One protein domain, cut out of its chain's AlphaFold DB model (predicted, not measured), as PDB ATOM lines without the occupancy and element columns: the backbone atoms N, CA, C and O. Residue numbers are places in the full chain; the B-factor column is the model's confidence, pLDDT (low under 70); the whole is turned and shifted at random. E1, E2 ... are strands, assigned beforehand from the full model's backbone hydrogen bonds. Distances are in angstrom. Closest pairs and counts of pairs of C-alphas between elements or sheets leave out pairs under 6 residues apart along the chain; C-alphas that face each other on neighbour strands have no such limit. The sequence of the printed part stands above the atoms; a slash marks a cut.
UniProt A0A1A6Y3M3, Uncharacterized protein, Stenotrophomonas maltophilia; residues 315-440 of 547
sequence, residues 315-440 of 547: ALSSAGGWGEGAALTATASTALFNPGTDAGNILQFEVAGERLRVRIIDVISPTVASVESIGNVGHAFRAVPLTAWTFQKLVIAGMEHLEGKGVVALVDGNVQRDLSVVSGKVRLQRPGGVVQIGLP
ATOM      1  N   ALA A 315     -17.231 -34.690 -51.578       97.44
ATOM      2  CA  ALA A 315     -16.904 -33.296 -51.858       97.44
ATOM      3  C   ALA A 315     -17.129 -32.434 -50.612       97.44
ATOM      4  O   ALA A 315     -18.170 -32.536 -49.958       97.44
ATOM      5  N   LEU A 316     -16.167 -31.562 -50.307       97.19
ATOM      6  CA  LEU A 316     -16.285 -30.569 -49.242       97.19
ATOM      7  C   LEU A 316     -16.780 -29.244 -49.820       97.19
ATOM      8  O   LEU A 316     -16.257 -28.776 -50.830       97.19
ATOM      9  N   SER A 317     -17.741 -28.602 -49.165       96.31
ATOM     10  CA  SER A 317     -18.176 -27.236 -49.465       96.31
ATOM     11  C   SER A 317     -18.149 -26.371 -48.203       96.31
ATOM     12  O   SER A 317     -18.231 -26.880 -47.086       96.31
ATOM     13  N   SER A 318     -17.990 -25.059 -48.371       93.94
ATOM     14  CA  SER A 318     -17.915 -24.107 -47.258       93.94
ATOM     15  C   SER A 318     -18.766 -22.876 -47.523       93.94
ATOM     16  O   SER A 318     -18.756 -22.348 -48.636       93.94
ATOM     17  N   ALA A 319     -19.433 -22.383 -46.478       87.69
ATOM     18  CA  ALA A 319     -20.056 -21.060 -46.455       87.69
ATOM     19  C   ALA A 319     -19.216 -20.013 -45.690       87.69
ATOM     20  O   ALA A 319     -19.431 -18.817 -45.871       87.69
ATOM     21  N   GLY A 320     -18.275 -20.447 -44.839       81.38
ATOM     22  CA  GLY A 320     -17.582 -19.606 -43.846       81.38
ATOM     23  C   GLY A 320     -16.056 -19.534 -43.983       81.38
ATOM     24  O   GLY A 320     -15.406 -18.921 -43.142       81.38
ATOM     25  N   GLY A 321     -15.477 -20.148 -45.023       89.50
ATOM     26  CA  GLY A 321     -14.033 -20.155 -45.288       89.50
ATOM     27  C   GLY A 321     -13.379 -21.540 -45.199       89.50
ATOM     28  O   GLY A 321     -14.041 -22.551 -44.994       89.50
ATOM     29  N   TRP A 322     -12.061 -21.587 -45.395       94.38
ATOM     30  CA  TRP A 322     -11.278 -22.826 -45.560       94.38
ATOM     31  C   TRP A 322     -10.096 -22.928 -44.581       94.38
ATOM     32  O   TRP A 322      -9.137 -23.655 -44.836       94.38
ATOM     33  N   GLY A 323     -10.134 -22.144 -43.501       91.25
ATOM     34  CA  GLY A 323      -9.123 -22.182 -42.444       91.25
ATOM     35  C   GLY A 323      -9.263 -23.411 -41.545       91.25
ATOM     36  O   GLY A 323     -10.173 -24.219 -41.724       91.25
ATOM     37  N   GLU A 324      -8.371 -23.539 -40.573       91.75
ATOM     38  CA  GLU A 324      -8.494 -24.502 -39.475       91.75
ATOM     39  C   GLU A 324      -9.735 -24.226 -38.606       91.75
ATOM     40  O   GLU A 324     -10.054 -23.068 -38.330       91.75
ATOM     41  N   GLY A 325     -10.449 -25.282 -38.202       91.88
ATOM     42  CA  GLY A 325     -11.688 -25.177 -37.420       91.88
ATOM     43  C   GLY A 325     -12.885 -24.634 -38.208       91.88
ATOM     44  O   GLY A 325     -13.900 -24.250 -37.629       91.88
ATOM     45  N   ALA A 326     -12.790 -24.549 -39.538       92.62
ATOM     46  CA  ALA A 326     -13.886 -24.074 -40.366       92.62
ATOM     47  C   ALA A 326     -15.015 -25.112 -40.418       92.62
ATOM     48  O   ALA A 326     -14.772 -26.301 -40.630       92.62
ATOM     49  N   ALA A 327     -16.258 -24.643 -40.291       94.88
ATOM     50  CA  ALA A 327     -17.443 -25.459 -40.517       94.88
ATOM     51  C   ALA A 327     -17.661 -25.665 -42.024       94.88
ATOM     52  O   ALA A 327     -17.872 -24.712 -42.781       94.88
ATOM     53  N   LEU A 328     -17.619 -26.921 -42.450       96.75
ATOM     54  CA  LEU A 328     -17.778 -27.372 -43.827       96.75
ATOM     55  C   LEU A 328     -18.963 -28.341 -43.929       96.75
ATOM     56  O   LEU A 328     -19.469 -28.868 -42.940       96.75
ATOM     57  N   THR A 329     -19.390 -28.610 -45.157       97.50
ATOM     58  CA  THR A 329     -20.342 -29.678 -45.474       97.50
ATOM     59  C   THR A 329     -19.648 -30.727 -46.329       97.50
ATOM     60  O   THR A 329     -19.137 -30.408 -47.401       97.50
ATOM     61  N   ALA A 330     -19.638 -31.976 -45.869       97.56
ATOM     62  CA  ALA A 330     -19.197 -33.125 -46.650       97.56
ATOM     63  C   ALA A 330     -20.407 -33.763 -47.343       97.56
ATOM     64  O   ALA A 330     -21.378 -34.133 -46.684       97.56
ATOM     65  N   THR A 331     -20.351 -33.885 -48.670       98.12
ATOM     66  CA  THR A 331     -21.404 -34.508 -49.489       98.12
ATOM     67  C   THR A 331     -20.856 -35.747 -50.183       98.12
ATOM     68  O   THR A 331     -19.918 -35.642 -50.972       98.12
ATOM     69  N   ALA A 332     -21.442 -36.906 -49.893       97.81
ATOM     70  CA  ALA A 332     -21.147 -38.181 -50.531       97.81
ATOM     71  C   ALA A 332     -22.050 -38.404 -51.753       97.81
ATOM     72  O   ALA A 332     -23.234 -38.061 -51.730       97.81
ATOM     73  N   SER A 333     -21.525 -39.016 -52.816       97.75
ATOM     74  CA  SER A 333     -22.325 -39.356 -54.007       97.75
ATOM     75  C   SER A 333     -23.319 -40.503 -53.786       97.75
ATOM     76  O   SER A 333     -24.247 -40.675 -54.572       97.75
ATOM     77  N   THR A 334     -23.119 -41.302 -52.741       96.94
ATOM     78  CA  THR A 334     -23.958 -42.435 -52.326       96.94
ATOM     79  C   THR A 334     -24.088 -42.427 -50.801       96.94
ATOM     80  O   THR A 334     -23.348 -41.716 -50.118       96.94
ATOM     81  N   ALA A 335     -25.067 -43.156 -50.254       96.31
ATOM     82  CA  ALA A 335     -25.273 -43.210 -48.807       96.31
ATOM     83  C   ALA A 335     -24.030 -43.787 -48.104       96.31
ATOM     84  O   ALA A 335     -23.625 -44.911 -48.391       96.31
ATOM     85  N   LEU A 336     -23.449 -43.007 -47.194       95.69
ATOM     86  CA  LEU A 336     -22.211 -43.311 -46.473       95.69
ATOM     87  C   LEU A 336     -22.346 -43.068 -44.964       95.69
ATOM     88  O   LEU A 336     -21.787 -43.823 -44.170       95.69
ATOM     89  N   PHE A 337     -23.074 -42.020 -44.570       96.56
ATOM     90  CA  PHE A 337     -23.166 -41.576 -43.183       96.56
ATOM     91  C   PHE A 337     -24.357 -42.196 -42.452       96.56
ATOM     92  O   PHE A 337     -25.452 -42.328 -42.996       96.56
ATOM     93  N   ASN A 338     -24.158 -42.510 -41.178       94.75
ATOM     94  CA  ASN A 338     -25.162 -43.064 -40.282       94.75
ATOM     95  C   ASN A 338     -25.505 -42.047 -39.179       94.75
ATOM     96  O   ASN A 338     -24.668 -41.762 -38.310       94.75
ATOM     97  N   PRO A 339     -26.736 -41.497 -39.187       90.12
ATOM     98  CA  PRO A 339     -27.204 -40.609 -38.132       90.12
ATOM     99  C   PRO A 339     -27.091 -41.251 -36.744       90.12
ATOM    100  O   PRO A 339     -27.499 -42.391 -36.535       90.12
ATOM    101  N   GLY A 340     -26.531 -40.508 -35.788       85.06
ATOM    102  CA  GLY A 340     -26.391 -40.930 -34.391       85.06
ATOM    103  C   GLY A 340     -25.155 -41.775 -34.059       85.06
ATOM    104  O   GLY A 340     -24.841 -41.905 -32.878       85.06
ATOM    105  N   THR A 341     -24.422 -42.308 -35.045       89.25
ATOM    106  CA  THR A 341     -23.197 -43.097 -34.789       89.25
ATOM    107  C   THR A 341     -21.924 -42.463 -35.325       89.25
ATOM    108  O   THR A 341     -20.855 -42.736 -34.784       89.25
ATOM    109  N   ASP A 342     -22.021 -41.635 -36.370       94.75
ATOM    110  CA  ASP A 342     -20.827 -41.155 -37.073       94.75
ATOM    111  C   ASP A 342     -20.282 -39.816 -36.562       94.75
ATOM    112  O   ASP A 342     -19.183 -39.413 -36.941       94.75
ATOM    113  N   ALA A 343     -21.001 -39.139 -35.663       94.25
ATOM    114  CA  ALA A 343     -20.499 -37.940 -34.999       94.25
ATOM    115  C   ALA A 343     -19.218 -38.250 -34.200       94.25
ATOM    116  O   ALA A 343     -19.152 -39.213 -33.435       94.25
ATOM    117  N   GLY A 344     -18.188 -37.423 -34.377       93.69
ATOM    118  CA  GLY A 344     -16.862 -37.594 -33.781       93.69
ATOM    119  C   GLY A 344     -15.886 -38.454 -34.593       93.69
ATOM    120  O   GLY A 344     -14.694 -38.449 -34.281       93.69
ATOM    121  N   ASN A 345     -16.344 -39.144 -35.643       97.12
ATOM    122  CA  ASN A 345     -15.461 -39.828 -36.591       97.12
ATOM    123  C   ASN A 345     -14.717 -38.816 -37.482       97.12
ATOM    124  O   ASN A 345     -15.084 -37.639 -37.558       97.12
ATOM    125  N   ILE A 346     -13.661 -39.267 -38.157       97.56
ATOM    126  CA  ILE A 346     -12.824 -38.423 -39.018       97.56
ATOM    127  C   ILE A 346     -12.911 -38.919 -40.462       97.56
ATOM    128  O   ILE A 346     -12.914 -40.115 -40.721       97.56
ATOM    129  N   LEU A 347     -12.961 -37.995 -41.414       97.62
ATOM    130  CA  LEU A 347     -12.701 -38.278 -42.822       97.62
ATOM    131  C   LEU A 347     -11.311 -37.744 -43.151       97.62
ATOM    132  O   LEU A 347     -11.031 -36.561 -42.943       97.62
ATOM    133  N   GLN A 348     -10.447 -38.615 -43.654       96.19
ATOM    134  CA  GLN A 348      -9.134 -38.246 -44.162       96.19
ATOM    135  C   GLN A 348      -9.166 -38.253 -45.689       96.19
ATOM    136  O   GLN A 348      -9.629 -39.216 -46.287       96.19
ATOM    137  N   PHE A 349      -8.655 -37.201 -46.316       95.75
ATOM    138  CA  PHE A 349      -8.491 -37.076 -47.762       95.75
ATOM    139  C   PHE A 349      -7.009 -37.019 -48.101       95.75
ATOM    140  O   PHE A 349      -6.232 -36.420 -47.352       95.75
ATOM    141  N   GLU A 350      -6.636 -37.582 -49.246       92.44
ATOM    142  CA  GLU A 350      -5.273 -37.495 -49.763       92.44
ATOM    143  C   GLU A 350      -5.285 -37.182 -51.262       92.44
ATOM    144  O   GLU A 350      -5.930 -37.874 -52.048       92.44
ATOM    145  N   VAL A 351      -4.594 -36.113 -51.667       91.94
ATOM    146  CA  VAL A 351      -4.473 -35.701 -53.073       91.94
ATOM    147  C   VAL A 351      -3.054 -35.208 -53.319       91.94
ATOM    148  O   VAL A 351      -2.608 -34.268 -52.669       91.94
ATOM    149  N   ALA A 352      -2.347 -35.824 -54.271       86.12
ATOM    150  CA  ALA A 352      -0.990 -35.428 -54.674       86.12
ATOM    151  C   ALA A 352       0.011 -35.273 -53.500       86.12
ATOM    152  O   ALA A 352       0.890 -34.418 -53.544       86.12
ATOM    153  N   GLY A 353      -0.128 -36.097 -52.451       83.81
ATOM    154  CA  GLY A 353       0.718 -36.069 -51.250       83.81
ATOM    155  C   GLY A 353       0.285 -35.068 -50.169       83.81
ATOM    156  O   GLY A 353       0.826 -35.107 -49.067       83.81
ATOM    157  N   GLU A 354      -0.704 -34.205 -50.428       89.19
ATOM    158  CA  GLU A 354      -1.340 -33.399 -49.381       89.19
ATOM    159  C   GLU A 354      -2.397 -34.231 -48.649       89.19
ATOM    160  O   GLU A 354      -3.186 -34.942 -49.277       89.19
ATOM    161  N   ARG A 355      -2.447 -34.109 -47.317       91.69
ATOM    162  CA  ARG A 355      -3.440 -34.773 -46.464       91.69
ATOM    163  C   ARG A 355      -4.319 -33.747 -45.764       91.69
ATOM    164  O   ARG A 355      -3.822 -32.772 -45.208       91.69
ATOM    165  N   LEU A 356      -5.622 -34.009 -45.735       94.38
ATOM    166  CA  LEU A 356      -6.601 -33.225 -44.985       94.38
ATOM    167  C   LEU A 356      -7.415 -34.146 -44.085       94.38
ATOM    168  O   LEU A 356      -7.912 -35.171 -44.540       94.38
ATOM    169  N   ARG A 357      -7.620 -33.749 -42.828       95.75
ATOM    170  CA  ARG A 357      -8.572 -34.403 -41.925       95.75
ATOM    171  C   ARG A 357      -9.732 -33.462 -41.632       95.75
ATOM    172  O   ARG A 357      -9.527 -32.276 -41.381       95.75
ATOM    173  N   VAL A 358     -10.948 -33.993 -41.629       96.75
ATOM    174  CA  VAL A 358     -12.143 -33.282 -41.161       96.75
ATOM    175  C   VAL A 358     -12.888 -34.151 -40.154       96.75
ATOM    176  O   VAL A 358     -13.006 -35.361 -40.338       96.75
ATOM    177  N   ARG A 359     -13.380 -33.553 -39.072       97.44
ATOM    178  CA  ARG A 359     -14.163 -34.235 -38.039       97.44
ATOM    179  C   ARG A 359     -15.645 -34.103 -38.341       97.44
ATOM    180  O   ARG A 359     -16.115 -32.997 -38.568       97.44
ATOM    181  N   ILE A 360     -16.391 -35.198 -38.284       97.50
ATOM    182  CA  ILE A 360     -17.850 -35.167 -38.400       97.50
ATOM    183  C   ILE A 360     -18.436 -34.596 -37.107       97.50
ATOM    184  O   ILE A 360     -18.211 -35.142 -36.028       97.50
ATOM    185  N   ILE A 361     -19.183 -33.500 -37.217       96.62
ATOM    186  CA  ILE A 361     -19.873 -32.866 -36.087       96.62
ATOM    187  C   ILE A 361     -21.280 -33.439 -35.954       96.62
ATOM    188  O   ILE A 361     -21.666 -33.871 -34.872       96.62
ATOM    189  N   ASP A 362     -22.013 -33.490 -37.065       96.19
ATOM    190  CA  ASP A 362     -23.363 -34.045 -37.120       96.19
ATOM    191  C   ASP A 362     -23.689 -34.575 -38.521       96.19
ATOM    192  O   ASP A 362     -23.183 -34.065 -39.526       96.19
ATOM    193  N   VAL A 363     -24.559 -35.580 -38.597       96.81
ATOM    194  CA  VAL A 363     -25.009 -36.192 -39.853       96.81
ATOM    195  C   VAL A 363     -26.394 -35.661 -40.199       96.81
ATOM    196  O   VAL A 363     -27.373 -35.958 -39.522       96.81
ATOM    197  N   ILE A 364     -26.483 -34.910 -41.296       95.56
ATOM    198  CA  ILE A 364     -27.723 -34.273 -41.757       95.56
ATOM    199  C   ILE A 364     -28.584 -35.282 -42.528       95.56
ATOM    200  O   ILE A 364     -29.806 -35.316 -42.391       95.56
ATOM    201  N   SER A 365     -27.951 -36.114 -43.354       96.44
ATOM    202  CA  SER A 365     -28.588 -37.195 -44.106       96.44
ATOM    203  C   SER A 365     -27.569 -38.304 -44.400       96.44
ATOM    204  O   SER A 365     -26.369 -38.086 -44.225       96.44
ATOM    205  N   PRO A 366     -27.989 -39.472 -44.921       96.94
ATOM    206  CA  PRO A 366     -27.049 -40.527 -45.296       96.94
ATOM    207  C   PRO A 366     -25.977 -40.111 -46.313       96.94
ATOM    208  O   PRO A 366     -24.957 -40.781 -46.434       96.94
ATOM    209  N   THR A 367     -26.177 -39.011 -47.042       97.44
ATOM    210  CA  THR A 367     -25.220 -38.480 -48.023       97.44
ATOM    211  C   THR A 367     -24.597 -37.151 -47.610       97.44
ATOM    212  O   THR A 367     -23.705 -36.672 -48.302       97.44
ATOM    213  N   VAL A 368     -25.033 -36.529 -46.512       97.25
ATOM    214  CA  VAL A 368     -24.585 -35.185 -46.127       97.25
ATOM    215  C   VAL A 368     -24.265 -35.128 -44.638       97.25
ATOM    216  O   VAL A 368     -25.119 -35.406 -43.798       97.25
ATOM    217  N   ALA A 369     -23.054 -34.687 -44.307       97.56
ATOM    218  CA  ALA A 369     -22.616 -34.451 -42.938       97.56
ATOM    219  C   ALA A 369     -22.042 -33.039 -42.777       97.56
ATOM    220  O   ALA A 369     -21.368 -32.513 -43.665       97.56
ATOM    221  N   SER A 370     -22.293 -32.433 -41.620       96.50
ATOM    222  CA  SER A 370     -21.572 -31.242 -41.178       96.50
ATOM    223  C   SER A 370     -20.233 -31.669 -40.583       96.50
ATOM    224  O   SER A 370     -20.166 -32.589 -39.761       96.50
ATOM    225  N   VAL A 371     -19.152 -31.038 -41.033       97.31
ATOM    226  CA  VAL A 371     -17.790 -31.401 -40.635       97.31
ATOM    227  C   VAL A 371     -16.981 -30.163 -40.261       97.31
ATOM    228  O   VAL A 371     -17.265 -29.061 -40.718       97.31
ATOM    229  N   GLU A 372     -15.960 -30.344 -39.442       96.81
ATOM    230  CA  GLU A 372     -15.017 -29.309 -39.024       96.81
ATOM    231  C   GLU A 372     -13.621 -29.650 -39.554       96.81
ATOM    232  O   GLU A 372     -13.176 -30.794 -39.434       96.81
ATOM    233  N   SER A 373     -12.916 -28.690 -40.157       95.19
ATOM    234  CA  SER A 373     -11.547 -28.916 -40.635       95.19
ATOM    235  C   SER A 373     -10.536 -29.033 -39.493       95.19
ATOM    236  O   SER A 373     -10.498 -28.214 -38.577       95.19
ATOM    237  N   ILE A 374      -9.654 -30.029 -39.587       93.38
ATOM    238  CA  ILE A 374      -8.469 -30.163 -38.737       93.38
ATOM    239  C   ILE A 374      -7.274 -29.709 -39.583       93.38
ATOM    240  O   ILE A 374      -6.741 -30.475 -40.387       93.38
ATOM    241  N   GLY A 375      -6.894 -28.442 -39.421       90.25
ATOM    242  CA  GLY A 375      -5.905 -27.752 -40.253       90.25
ATOM    243  C   GLY A 375      -6.515 -26.978 -41.430       90.25
ATOM    244  O   GLY A 375      -7.725 -26.979 -41.662       90.25
ATOM    245  N   ASN A 376      -5.660 -26.277 -42.177       91.25
ATOM    246  CA  ASN A 376      -6.083 -25.479 -43.328       91.25
ATOM    247  C   ASN A 376      -6.452 -26.366 -44.524       91.25
ATOM    248  O   ASN A 376      -5.709 -27.271 -44.896       91.25
ATOM    249  N   VAL A 377      -7.566 -26.055 -45.188       92.50
ATOM    250  CA  VAL A 377      -8.023 -26.810 -46.359       92.50
ATOM    251  C   VAL A 377      -7.350 -26.282 -47.623       92.50
ATOM    252  O   VAL A 377      -7.680 -25.194 -48.106       92.50
ATOM    253  N   GLY A 378      -6.414 -27.055 -48.175       92.31
ATOM    254  CA  GLY A 378      -5.731 -26.764 -49.439       92.31
ATOM    255  C   GLY A 378      -6.692 -26.662 -50.628       92.31
ATOM    256  O   GLY A 378      -7.803 -27.188 -50.597       92.31
ATOM    257  N   HIS A 379      -6.283 -25.968 -51.694       91.81
ATOM    258  CA  HIS A 379      -7.157 -25.703 -52.848       91.81
ATOM    259  C   HIS A 379      -7.583 -26.984 -53.588       91.81
ATOM    260  O   HIS A 379      -8.648 -27.002 -54.204       91.81
ATOM    261  N   ALA A 380      -6.791 -28.055 -53.480       93.12
ATOM    262  CA  ALA A 380      -7.067 -29.363 -54.069       93.12
ATOM    263  C   ALA A 380      -8.321 -30.055 -53.496       93.12
ATOM    264  O   ALA A 380      -8.917 -30.890 -54.170       93.12
ATOM    265  N   PHE A 381      -8.755 -29.685 -52.285       94.25
ATOM    266  CA  PHE A 381      -9.880 -30.324 -51.584       94.25
ATOM    267  C   PHE A 381     -11.194 -29.526 -51.663       94.25
ATOM    268  O   PHE A 381     -12.232 -29.975 -51.177       94.25
ATOM    269  N   ARG A 382     -11.170 -28.314 -52.233       94.44
ATOM    270  CA  ARG A 382     -12.285 -27.356 -52.155       94.44
ATOM    271  C   ARG A 382     -13.291 -27.584 -53.279       94.44
ATOM    272  O   ARG A 382     -12.995 -27.271 -54.426       94.44
ATOM    273  N   ALA A 383     -14.491 -28.061 -52.943       92.81
ATOM    274  CA  ALA A 383     -15.577 -28.344 -53.889       92.81
ATOM    275  C   ALA A 383     -15.203 -29.332 -55.014       92.81
ATOM    276  O   ALA A 383     -15.828 -29.340 -56.072       92.81
ATOM    277  N   VAL A 384     -14.199 -30.178 -54.772       95.06
ATOM    278  CA  VAL A 384     -13.776 -31.237 -55.693       95.06
ATOM    279  C   VAL A 384     -14.329 -32.573 -55.189       95.06
ATOM    280  O   VAL A 384     -14.119 -32.891 -54.018       95.06
ATOM    281  N   PRO A 385     -15.032 -33.361 -56.022       96.50
ATOM    282  CA  PRO A 385     -15.407 -34.725 -55.669       96.50
ATOM    283  C   PRO A 385     -14.172 -35.629 -55.712       96.50
ATOM    284  O   PRO A 385     -13.558 -35.808 -56.764       96.50
ATOM    285  N   LEU A 386     -13.808 -36.203 -54.567       96.62
ATOM    286  CA  LEU A 386     -12.624 -37.047 -54.414       96.62
ATOM    287  C   LEU A 386     -13.021 -38.491 -54.123       96.62
ATOM    288  O   LEU A 386     -13.946 -38.730 -53.352       96.62
ATOM    289  N   THR A 387     -12.300 -39.449 -54.705       96.38
ATOM    290  CA  THR A 387     -12.402 -40.884 -54.379       96.38
ATOM    291  C   THR A 387     -11.332 -41.336 -53.386       96.38
ATOM    292  O   THR A 387     -11.532 -42.331 -52.700       96.38
ATOM    293  N   ALA A 388     -10.220 -40.603 -53.274       95.69
ATOM    294  CA  ALA A 388      -9.127 -40.885 -52.347       95.69
ATOM    295  C   ALA A 388      -9.441 -40.334 -50.945       95.69
ATOM    296  O   ALA A 388      -8.946 -39.282 -50.529       95.69
ATOM    297  N   TRP A 389     -10.315 -41.039 -50.232       96.25
ATOM    298  CA  TRP A 389     -10.657 -40.750 -48.844       96.25
ATOM    299  C   TRP A 389     -10.645 -42.022 -47.993       96.25
ATOM    300  O   TRP A 389     -10.821 -43.133 -48.488       96.25
ATOM    301  N   THR A 390     -10.417 -41.845 -46.695       97.31
ATOM    302  CA  THR A 390     -10.453 -42.892 -45.672       97.31
ATOM    303  C   THR A 390     -11.397 -42.461 -44.560       97.31
ATOM    304  O   THR A 390     -11.252 -41.372 -43.998       97.31
ATOM    305  N   PHE A 391     -12.372 -43.304 -44.236       97.62
ATOM    306  CA  PHE A 391     -13.297 -43.075 -43.136       97.62
ATOM    307  C   PHE A 391     -12.706 -43.651 -41.849       97.62
ATOM    308  O   PHE A 391     -12.577 -44.857 -41.700       97.62
ATOM    309  N   GLN A 392     -12.322 -42.787 -40.917       97.56
ATOM    310  CA  GLN A 392     -11.733 -43.179 -39.645       97.56
ATOM    311  C   GLN A 392     -12.803 -43.240 -38.556       97.56
ATOM    312  O   GLN A 392     -13.407 -42.217 -38.213       97.56
ATOM    313  N   LYS A 393     -13.030 -44.422 -37.980       96.88
ATOM    314  CA  LYS A 393     -14.070 -44.645 -36.964       96.88
ATOM    315  C   LYS A 393     -13.502 -44.697 -35.555       96.88
ATOM    316  O   LYS A 393     -12.446 -45.272 -35.321       96.88
ATOM    317  N   LEU A 394     -14.235 -44.120 -34.603       96.06
ATOM    318  CA  LEU A 394     -13.922 -44.189 -33.173       96.06
ATOM    319  C   LEU A 394     -14.474 -45.453 -32.505       96.06
ATOM    320  O   LEU A 394     -13.941 -45.905 -31.496       96.06
ATOM    321  N   VAL A 395     -15.564 -46.005 -33.037       96.75
ATOM    322  CA  VAL A 395     -16.196 -47.227 -32.531       96.75
ATOM    323  C   VAL A 395     -16.268 -48.240 -33.662       96.75
ATOM    324  O   VAL A 395     -16.899 -47.980 -34.689       96.75
ATOM    325  N   ILE A 396     -15.632 -49.389 -33.459       97.50
ATOM    326  CA  ILE A 396     -15.647 -50.526 -34.380       97.50
ATOM    327  C   ILE A 396     -16.699 -51.521 -33.888       97.50
ATOM    328  O   ILE A 396     -16.774 -51.791 -32.692       97.50
ATOM    329  N   ALA A 397     -17.539 -52.019 -34.794       96.00
ATOM    330  CA  ALA A 397     -18.584 -53.010 -34.523       96.00
ATOM    331  C   ALA A 397     -18.257 -54.342 -35.219       96.00
ATOM    332  O   ALA A 397     -17.330 -54.383 -36.025       96.00
ATOM    333  N   GLY A 398     -19.030 -55.397 -34.944       95.75
ATOM    334  CA  GLY A 398     -18.819 -56.734 -35.519       95.75
ATOM    335  C   GLY A 398     -17.930 -57.644 -34.666       95.75
ATOM    336  O   GLY A 398     -17.403 -58.632 -35.161       95.75
ATOM    337  N   MET A 399     -17.712 -57.282 -33.398       96.62
ATOM    338  CA  MET A 399     -16.815 -57.984 -32.475       96.62
ATOM    339  C   MET A 399     -17.560 -59.003 -31.597       96.62
ATOM    340  O   MET A 399     -17.099 -59.330 -30.506       96.62
ATOM    341  N   GLU A 400     -18.736 -59.483 -32.011       95.69
ATOM    342  CA  GLU A 400     -19.570 -60.386 -31.205       95.69
ATOM    343  C   GLU A 400     -18.849 -61.691 -30.837       95.69
ATOM    344  O   GLU A 400     -19.129 -62.280 -29.792       95.69
ATOM    345  N   HIS A 401     -17.895 -62.130 -31.662       95.25
ATOM    346  CA  HIS A 401     -17.079 -63.323 -31.427       95.25
ATOM    347  C   HIS A 401     -16.069 -63.175 -30.285       95.25
ATOM    348  O   HIS A 401     -15.530 -64.181 -29.836       95.25
ATOM    349  N   LEU A 402     -15.846 -61.957 -29.783       96.38
ATOM    350  CA  LEU A 402     -14.939 -61.653 -28.671       96.38
ATOM    351  C   LEU A 402     -15.636 -60.903 -27.525       96.38
ATOM    352  O   LEU A 402     -14.981 -60.220 -26.740       96.38
ATOM    353  N   GLU A 403     -16.962 -61.016 -27.407       96.50
ATOM    354  CA  GLU A 403     -17.741 -60.308 -26.384       96.50
ATOM    355  C   GLU A 403     -17.192 -60.528 -24.960       96.50
ATOM    356  O   GLU A 403     -16.971 -61.660 -24.520       96.50
ATOM    357  N   GLY A 404     -16.981 -59.427 -24.227       94.44
ATOM    358  CA  GLY A 404     -16.463 -59.440 -22.857       94.44
ATOM    359  C   GLY A 404     -14.958 -59.703 -22.729       94.44
ATOM    360  O   GLY A 404     -14.452 -59.758 -21.606       94.44
ATOM    361  N   LYS A 405     -14.227 -59.862 -23.839       95.56
ATOM    362  CA  LYS A 405     -12.773 -60.066 -23.834       95.56
ATOM    363  C   LYS A 405     -12.013 -58.738 -23.869       95.56
ATOM    364  O   LYS A 405     -12.477 -57.741 -24.431       95.56
ATOM    365  N   GLY A 406     -10.827 -58.744 -23.262       96.44
ATOM    366  CA  GLY A 406      -9.818 -57.707 -23.463       96.44
ATOM    367  C   GLY A 406      -9.120 -57.928 -24.803       96.44
ATOM    368  O   GLY A 406      -8.768 -59.061 -25.131       96.44
ATOM    369  N   VAL A 407      -8.947 -56.864 -25.576       97.31
ATOM    370  CA  VAL A 407      -8.398 -56.914 -26.935       97.31
ATOM    371  C   VAL A 407      -7.274 -55.901 -27.102       97.31
ATOM    372  O   VAL A 407      -7.169 -54.918 -26.363       97.31
ATOM    373  N   VAL A 408      -6.430 -56.144 -28.097       97.19
ATOM    374  CA  VAL A 408      -5.399 -55.213 -28.553       97.19
ATOM    375  C   VAL A 408      -5.699 -54.826 -29.995       97.19
ATOM    376  O   VAL A 408      -6.289 -55.609 -30.744       97.19
ATOM    377  N   ALA A 409      -5.340 -53.604 -30.378       97.06
ATOM    378  CA  ALA A 409      -5.567 -53.118 -31.729       97.06
ATOM    379  C   ALA A 409      -4.309 -52.509 -32.339       97.06
ATOM    380  O   ALA A 409      -3.580 -51.766 -31.682       97.06
ATOM    381  N   LEU A 410      -4.107 -52.759 -33.629       96.00
ATOM    382  CA  LEU A 410      -3.226 -51.970 -34.475       96.00
ATOM    383  C   LEU A 410      -4.087 -50.962 -35.248       96.00
ATOM    384  O   LEU A 410      -4.873 -51.339 -36.111       96.00
ATOM    385  N   VAL A 411      -3.969 -49.680 -34.903       96.44
ATOM    386  CA  VAL A 411      -4.756 -48.567 -35.453       96.44
ATOM    387  C   VAL A 411      -3.850 -47.676 -36.293       96.44
ATOM    388  O   VAL A 411      -3.006 -46.958 -35.743       96.44
ATOM    389  N   ASP A 412      -4.018 -47.726 -37.614       94.00
ATOM    390  CA  ASP A 412      -3.180 -47.015 -38.587       94.00
ATOM    391  C   ASP A 412      -1.678 -47.242 -38.296       94.00
ATOM    392  O   ASP A 412      -0.883 -46.310 -38.159       94.00
ATOM    393  N   GLY A 413      -1.307 -48.507 -38.064       91.44
ATOM    394  CA  GLY A 413       0.067 -48.928 -37.773       91.44
ATOM    395  C   GLY A 413       0.565 -48.655 -36.347       91.44
ATOM    396  O   GLY A 413       1.712 -48.988 -36.039       91.44
ATOM    397  N   ASN A 414      -0.255 -48.088 -35.460       91.31
ATOM    398  CA  ASN A 414       0.102 -47.807 -34.065       91.31
ATOM    399  C   ASN A 414      -0.666 -48.705 -33.097       91.31
ATOM    400  O   ASN A 414      -1.863 -48.922 -33.266       91.31
ATOM    401  N   VAL A 415       0.003 -49.191 -32.056       93.62
ATOM    402  CA  VAL A 415      -0.626 -50.095 -31.090       93.62
ATOM    403  C   VAL A 415      -1.506 -49.328 -30.101       93.62
ATOM    404  O   VAL A 415      -1.108 -48.289 -29.577       93.62
ATOM    405  N   GLN A 416      -2.692 -49.868 -29.818       95.12
ATOM    406  CA  GLN A 416      -3.558 -49.474 -28.710       95.12
ATOM    407  C   GLN A 416      -3.871 -50.689 -27.838       95.12
ATOM    408  O   GLN A 416      -4.323 -51.724 -28.333       95.12
ATOM    409  N   ARG A 417      -3.645 -50.536 -26.532       94.75
ATOM    410  CA  ARG A 417      -3.912 -51.536 -25.490       94.75
ATOM    411  C   ARG A 417      -5.113 -51.120 -24.634       94.75
ATOM    412  O   ARG A 417      -5.688 -50.049 -24.840       94.75
ATOM    413  N   ASP A 418      -5.467 -51.978 -23.680       94.31
ATOM    414  CA  ASP A 418      -6.532 -51.756 -22.691       94.31
ATOM    415  C   ASP A 418      -7.910 -51.500 -23.319       94.31
ATOM    416  O   ASP A 418      -8.716 -50.706 -22.830       94.31
ATOM    417  N   LEU A 419      -8.181 -52.182 -24.433       96.94
ATOM    418  CA  LEU A 419      -9.472 -52.163 -25.103       96.94
ATOM    419  C   LEU A 419     -10.305 -53.363 -24.643       96.94
ATOM    420  O   LEU A 419      -9.780 -54.432 -24.338       96.94
ATOM    421  N   SER A 420     -11.622 -53.199 -24.620       97.00
ATOM    422  CA  SER A 420     -12.555 -54.264 -24.253       97.00
ATOM    423  C   SER A 420     -13.737 -54.288 -25.203       97.00
ATOM    424  O   SER A 420     -14.237 -53.227 -25.591       97.00
ATOM    425  N   VAL A 421     -14.216 -55.486 -25.522       97.62
ATOM    426  CA  VAL A 421     -15.429 -55.659 -26.321       97.62
ATOM    427  C   VAL A 421     -16.659 -55.546 -25.428       97.62
ATOM    428  O   VAL A 421     -16.799 -56.291 -24.456       97.62
ATOM    429  N   VAL A 422     -17.552 -54.618 -25.770       96.81
ATOM    430  CA  VAL A 422     -18.829 -54.404 -25.085       96.81
ATOM    431  C   VAL A 422     -19.938 -54.269 -26.120       96.81
ATOM    432  O   VAL A 422     -19.924 -53.355 -26.946       96.81
ATOM    433  N   SER A 423     -20.935 -55.151 -26.046       95.62
ATOM    434  CA  SER A 423     -22.080 -55.189 -26.965       95.62
ATOM    435  C   SER A 423     -21.664 -55.262 -28.442       95.62
ATOM    436  O   SER A 423     -22.161 -54.498 -29.274       95.62
ATOM    437  N   GLY A 424     -20.711 -56.144 -28.753       96.12
ATOM    438  CA  GLY A 424     -20.168 -56.387 -30.090       96.12
ATOM    439  C   GLY A 424     -19.325 -55.236 -30.636       96.12
ATOM    440  O   GLY A 424     -19.092 -55.162 -31.844       96.12
ATOM    441  N   LYS A 425     -18.904 -54.295 -29.779       97.31
ATOM    442  CA  LYS A 425     -18.203 -53.072 -30.181       97.31
ATOM    443  C   LYS A 425     -16.964 -52.808 -29.340       97.31
ATOM    444  O   LYS A 425     -16.927 -53.107 -28.150       97.31
ATOM    445  N   VAL A 426     -15.984 -52.155 -29.955       97.81
ATOM    446  CA  VAL A 426     -14.772 -51.648 -29.304       97.81
ATOM    447  C   VAL A 426     -14.660 -50.157 -29.581       97.81
ATOM    448  O   VAL A 426     -14.752 -49.716 -30.727       97.81
ATOM    449  N   ARG A 427     -14.466 -49.363 -28.525       96.81
ATOM    450  CA  ARG A 427     -14.187 -47.928 -28.641       96.81
ATOM    451  C   ARG A 427     -12.679 -47.708 -28.619       96.81
ATOM    452  O   ARG A 427     -12.039 -48.004 -27.619       96.81
ATOM    453  N   LEU A 428     -12.142 -47.165 -29.703       96.75
ATOM    454  CA  LEU A 428     -10.733 -46.802 -29.823       96.75
ATOM    455  C   LEU A 428     -10.418 -45.538 -29.014       96.75
ATOM    456  O   LEU A 428     -11.301 -44.736 -28.700       96.75
ATOM    457  N   GLN A 429      -9.138 -45.328 -28.715       95.06
ATOM    458  CA  GLN A 429      -8.661 -44.120 -28.034       95.06
ATOM    459  C   GLN A 429      -8.651 -42.899 -28.972       95.06
ATOM    460  O   GLN A 429      -8.844 -41.765 -28.535       95.06
ATOM    461  N   ARG A 430      -8.467 -43.140 -30.275       92.69
ATOM    462  CA  ARG A 430      -8.580 -42.162 -31.368       92.69
ATOM    463  C   ARG A 430      -9.258 -42.810 -32.583       92.69
ATOM    464  O   ARG A 430      -9.104 -44.023 -32.742       92.69
ATOM    465  N   PRO A 431      -9.976 -42.050 -33.433       95.50
ATOM    466  CA  PRO A 431     -10.542 -42.592 -34.666       95.50
ATOM    467  C   PRO A 431      -9.453 -43.195 -35.558       95.50
ATOM    468  O   PRO A 431      -8.401 -42.577 -35.719       95.50
ATOM    469  N   GLY A 432      -9.710 -44.384 -36.103       96.25
ATOM    470  CA  GLY A 432      -8.759 -45.145 -36.916       96.25
ATOM    471  C   GLY A 432      -9.302 -45.487 -38.296       96.25
ATOM    472  O   GLY A 432     -10.487 -45.808 -38.407       96.25
ATOM    473  N   GLY A 433      -8.465 -45.395 -39.330       96.19
ATOM    474  CA  GLY A 433      -8.834 -45.673 -40.724       96.19
ATOM    475  C   GLY A 433      -8.726 -47.145 -41.085       96.19
ATOM    476  O   GLY A 433      -9.705 -47.745 -41.517       96.19
ATOM    477  N   VAL A 434      -7.551 -47.723 -40.866       97.19
ATOM    478  CA  VAL A 434      -7.306 -49.160 -40.977       97.19
ATOM    479  C   VAL A 434      -7.018 -49.684 -39.581       97.19
ATOM    480  O   VAL A 434      -6.111 -49.212 -38.890       97.19
ATOM    481  N   VAL A 435      -7.837 -50.628 -39.135       97.81
ATOM    482  CA  VAL A 435      -7.831 -51.104 -37.758       97.81
ATOM    483  C   VAL A 435      -7.872 -52.624 -37.739       97.81
ATOM    484  O   VAL A 435      -8.784 -53.235 -38.287       97.81
ATOM    485  N   GLN A 436      -6.903 -53.220 -37.057       97.62
ATOM    486  CA  GLN A 436      -6.790 -54.660 -36.853       97.62
ATOM    487  C   GLN A 436      -6.992 -54.928 -35.358       97.62
ATOM    488  O   GLN A 436      -6.157 -54.503 -34.564       97.62
ATOM    489  N   ILE A 437      -8.103 -55.553 -34.952       97.75
ATOM    490  CA  ILE A 437      -8.444 -55.774 -33.532       97.75
ATOM    491  C   ILE A 437      -8.594 -57.261 -33.263       97.75
ATOM    492  O   ILE A 437      -9.369 -57.922 -33.944       97.75
ATOM    493  N   GLY A 438      -7.929 -57.774 -32.235       97.31
ATOM    494  CA  GLY A 438      -8.059 -59.174 -31.847       97.31
ATOM    495  C   GLY A 438      -7.627 -59.433 -30.412       97.31
ATOM    496  O   GLY A 438      -7.300 -58.517 -29.650       97.31
ATOM    497  N   LEU A 439      -7.630 -60.706 -30.047       96.44
ATOM    498  CA  LEU A 439      -7.075 -61.182 -28.794       96.44
ATOM    499  C   LEU A 439      -5.555 -60.964 -28.778       96.44
ATOM    500  O   LEU A 439      -4.879 -61.252 -29.773       96.44
ATOM    501  N   PRO A 440      -4.997 -60.475 -27.661       95.06
ATOM    502  CA  PRO A 440      -3.556 -60.401 -27.505       95.06
ATOM    503  C   PRO A 440      -2.973 -61.812 -27.379       95.06
ATOM    504  O   PRO A 440      -3.528 -62.666 -26.684       95.06
TER     505      PRO A 440
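Overview. This is residues 315 to 440 of the 547 residues of an uncharacterized protein of Stenotrophomonas maltophilia (UniProt A0A1A6Y3M3). Two lobes of strands sit end to end and make the long axis: a larger one, a strongly twisted sheet of E1, E2, E5, E4 and E3, and a smaller one of E7 to E10 with the end of E6. E6 bridges them, pairing first with E3 and then, from residue 393 on and through a bend at residue 394, with E9, where the far end of the large sheet lies over the sheet E8 E7 E10 as a sandwich only partly face to face. The 126 printed residues hold ten named strands, E1 to E10, and no named helix: all strand, both sheets antiparallel, in the orders E1 E2 E5 E4 E3 E6 E9 and E8 E7 E10. The whole is compact, with a radius of gyration of the C-alphas of 15.7 A, and spans 45 by 30 by 23 A.

Arrangement. In the large sheet E1, residues 315 to 318, is an edge strand and forms a hairpin with E2, residues 327 to 332; N 317 and O 329 are 2.9 A apart. E2 is antiparallel to E5, residues 368 to 374, with N 328 and O 371 at 2.8 A. E3, residues 346 to 351, E4, residues 354 to 365, and E5 form a meander, each strand the antiparallel neighbour of the one before, with N 347 and O 358, and N 359 and O 372, each 2.8 A apart. E4 bends by 82 degrees at residue 362. E6, residues 389 to 397, is staggered: residues 389 to 392 pair with E3, N 392 and O 346 at 2.7 A, and 393 to 397 with the edge strand E9, residues 425 to 432, N 428 and O 394 at 2.8 A. E2 E3 E4 E5 and E3 E4 E5 E6 are Greek keys, four strands in a row of which three, E3 E4 E5, are a meander and the first is the antiparallel neighbour of the fourth. E7, residues 406 to 411, has E8, residues 414 to 420, and E10, residues 434 to 439, as neighbours, with N 416 and O 409, and N 410 and O 436, each 2.8 A apart. Across the sandwich, two sheets face to face, the best planes are 8 degrees apart; the closest C-alphas of E8 and E9, Ser 420 and Val 426, are 6.1 A apart.

Along the chain. E1 begins at C-alpha 315, (-16.904, -33.296, -51.858). E4 measures 28.0 A, E6 20.5 A and E5 18.4 A. E10 ends at C-alpha 439, (-7.075, -61.182, -28.794).

Size, cuts and confidence. The C-alphas of Ala 319 and Pro 440, the two farthest apart, are 46.7 A apart. The links E2 to E3 and E5 to E6 are long. The printed part has no cut, and no printed residue is under 70 in pLDDT.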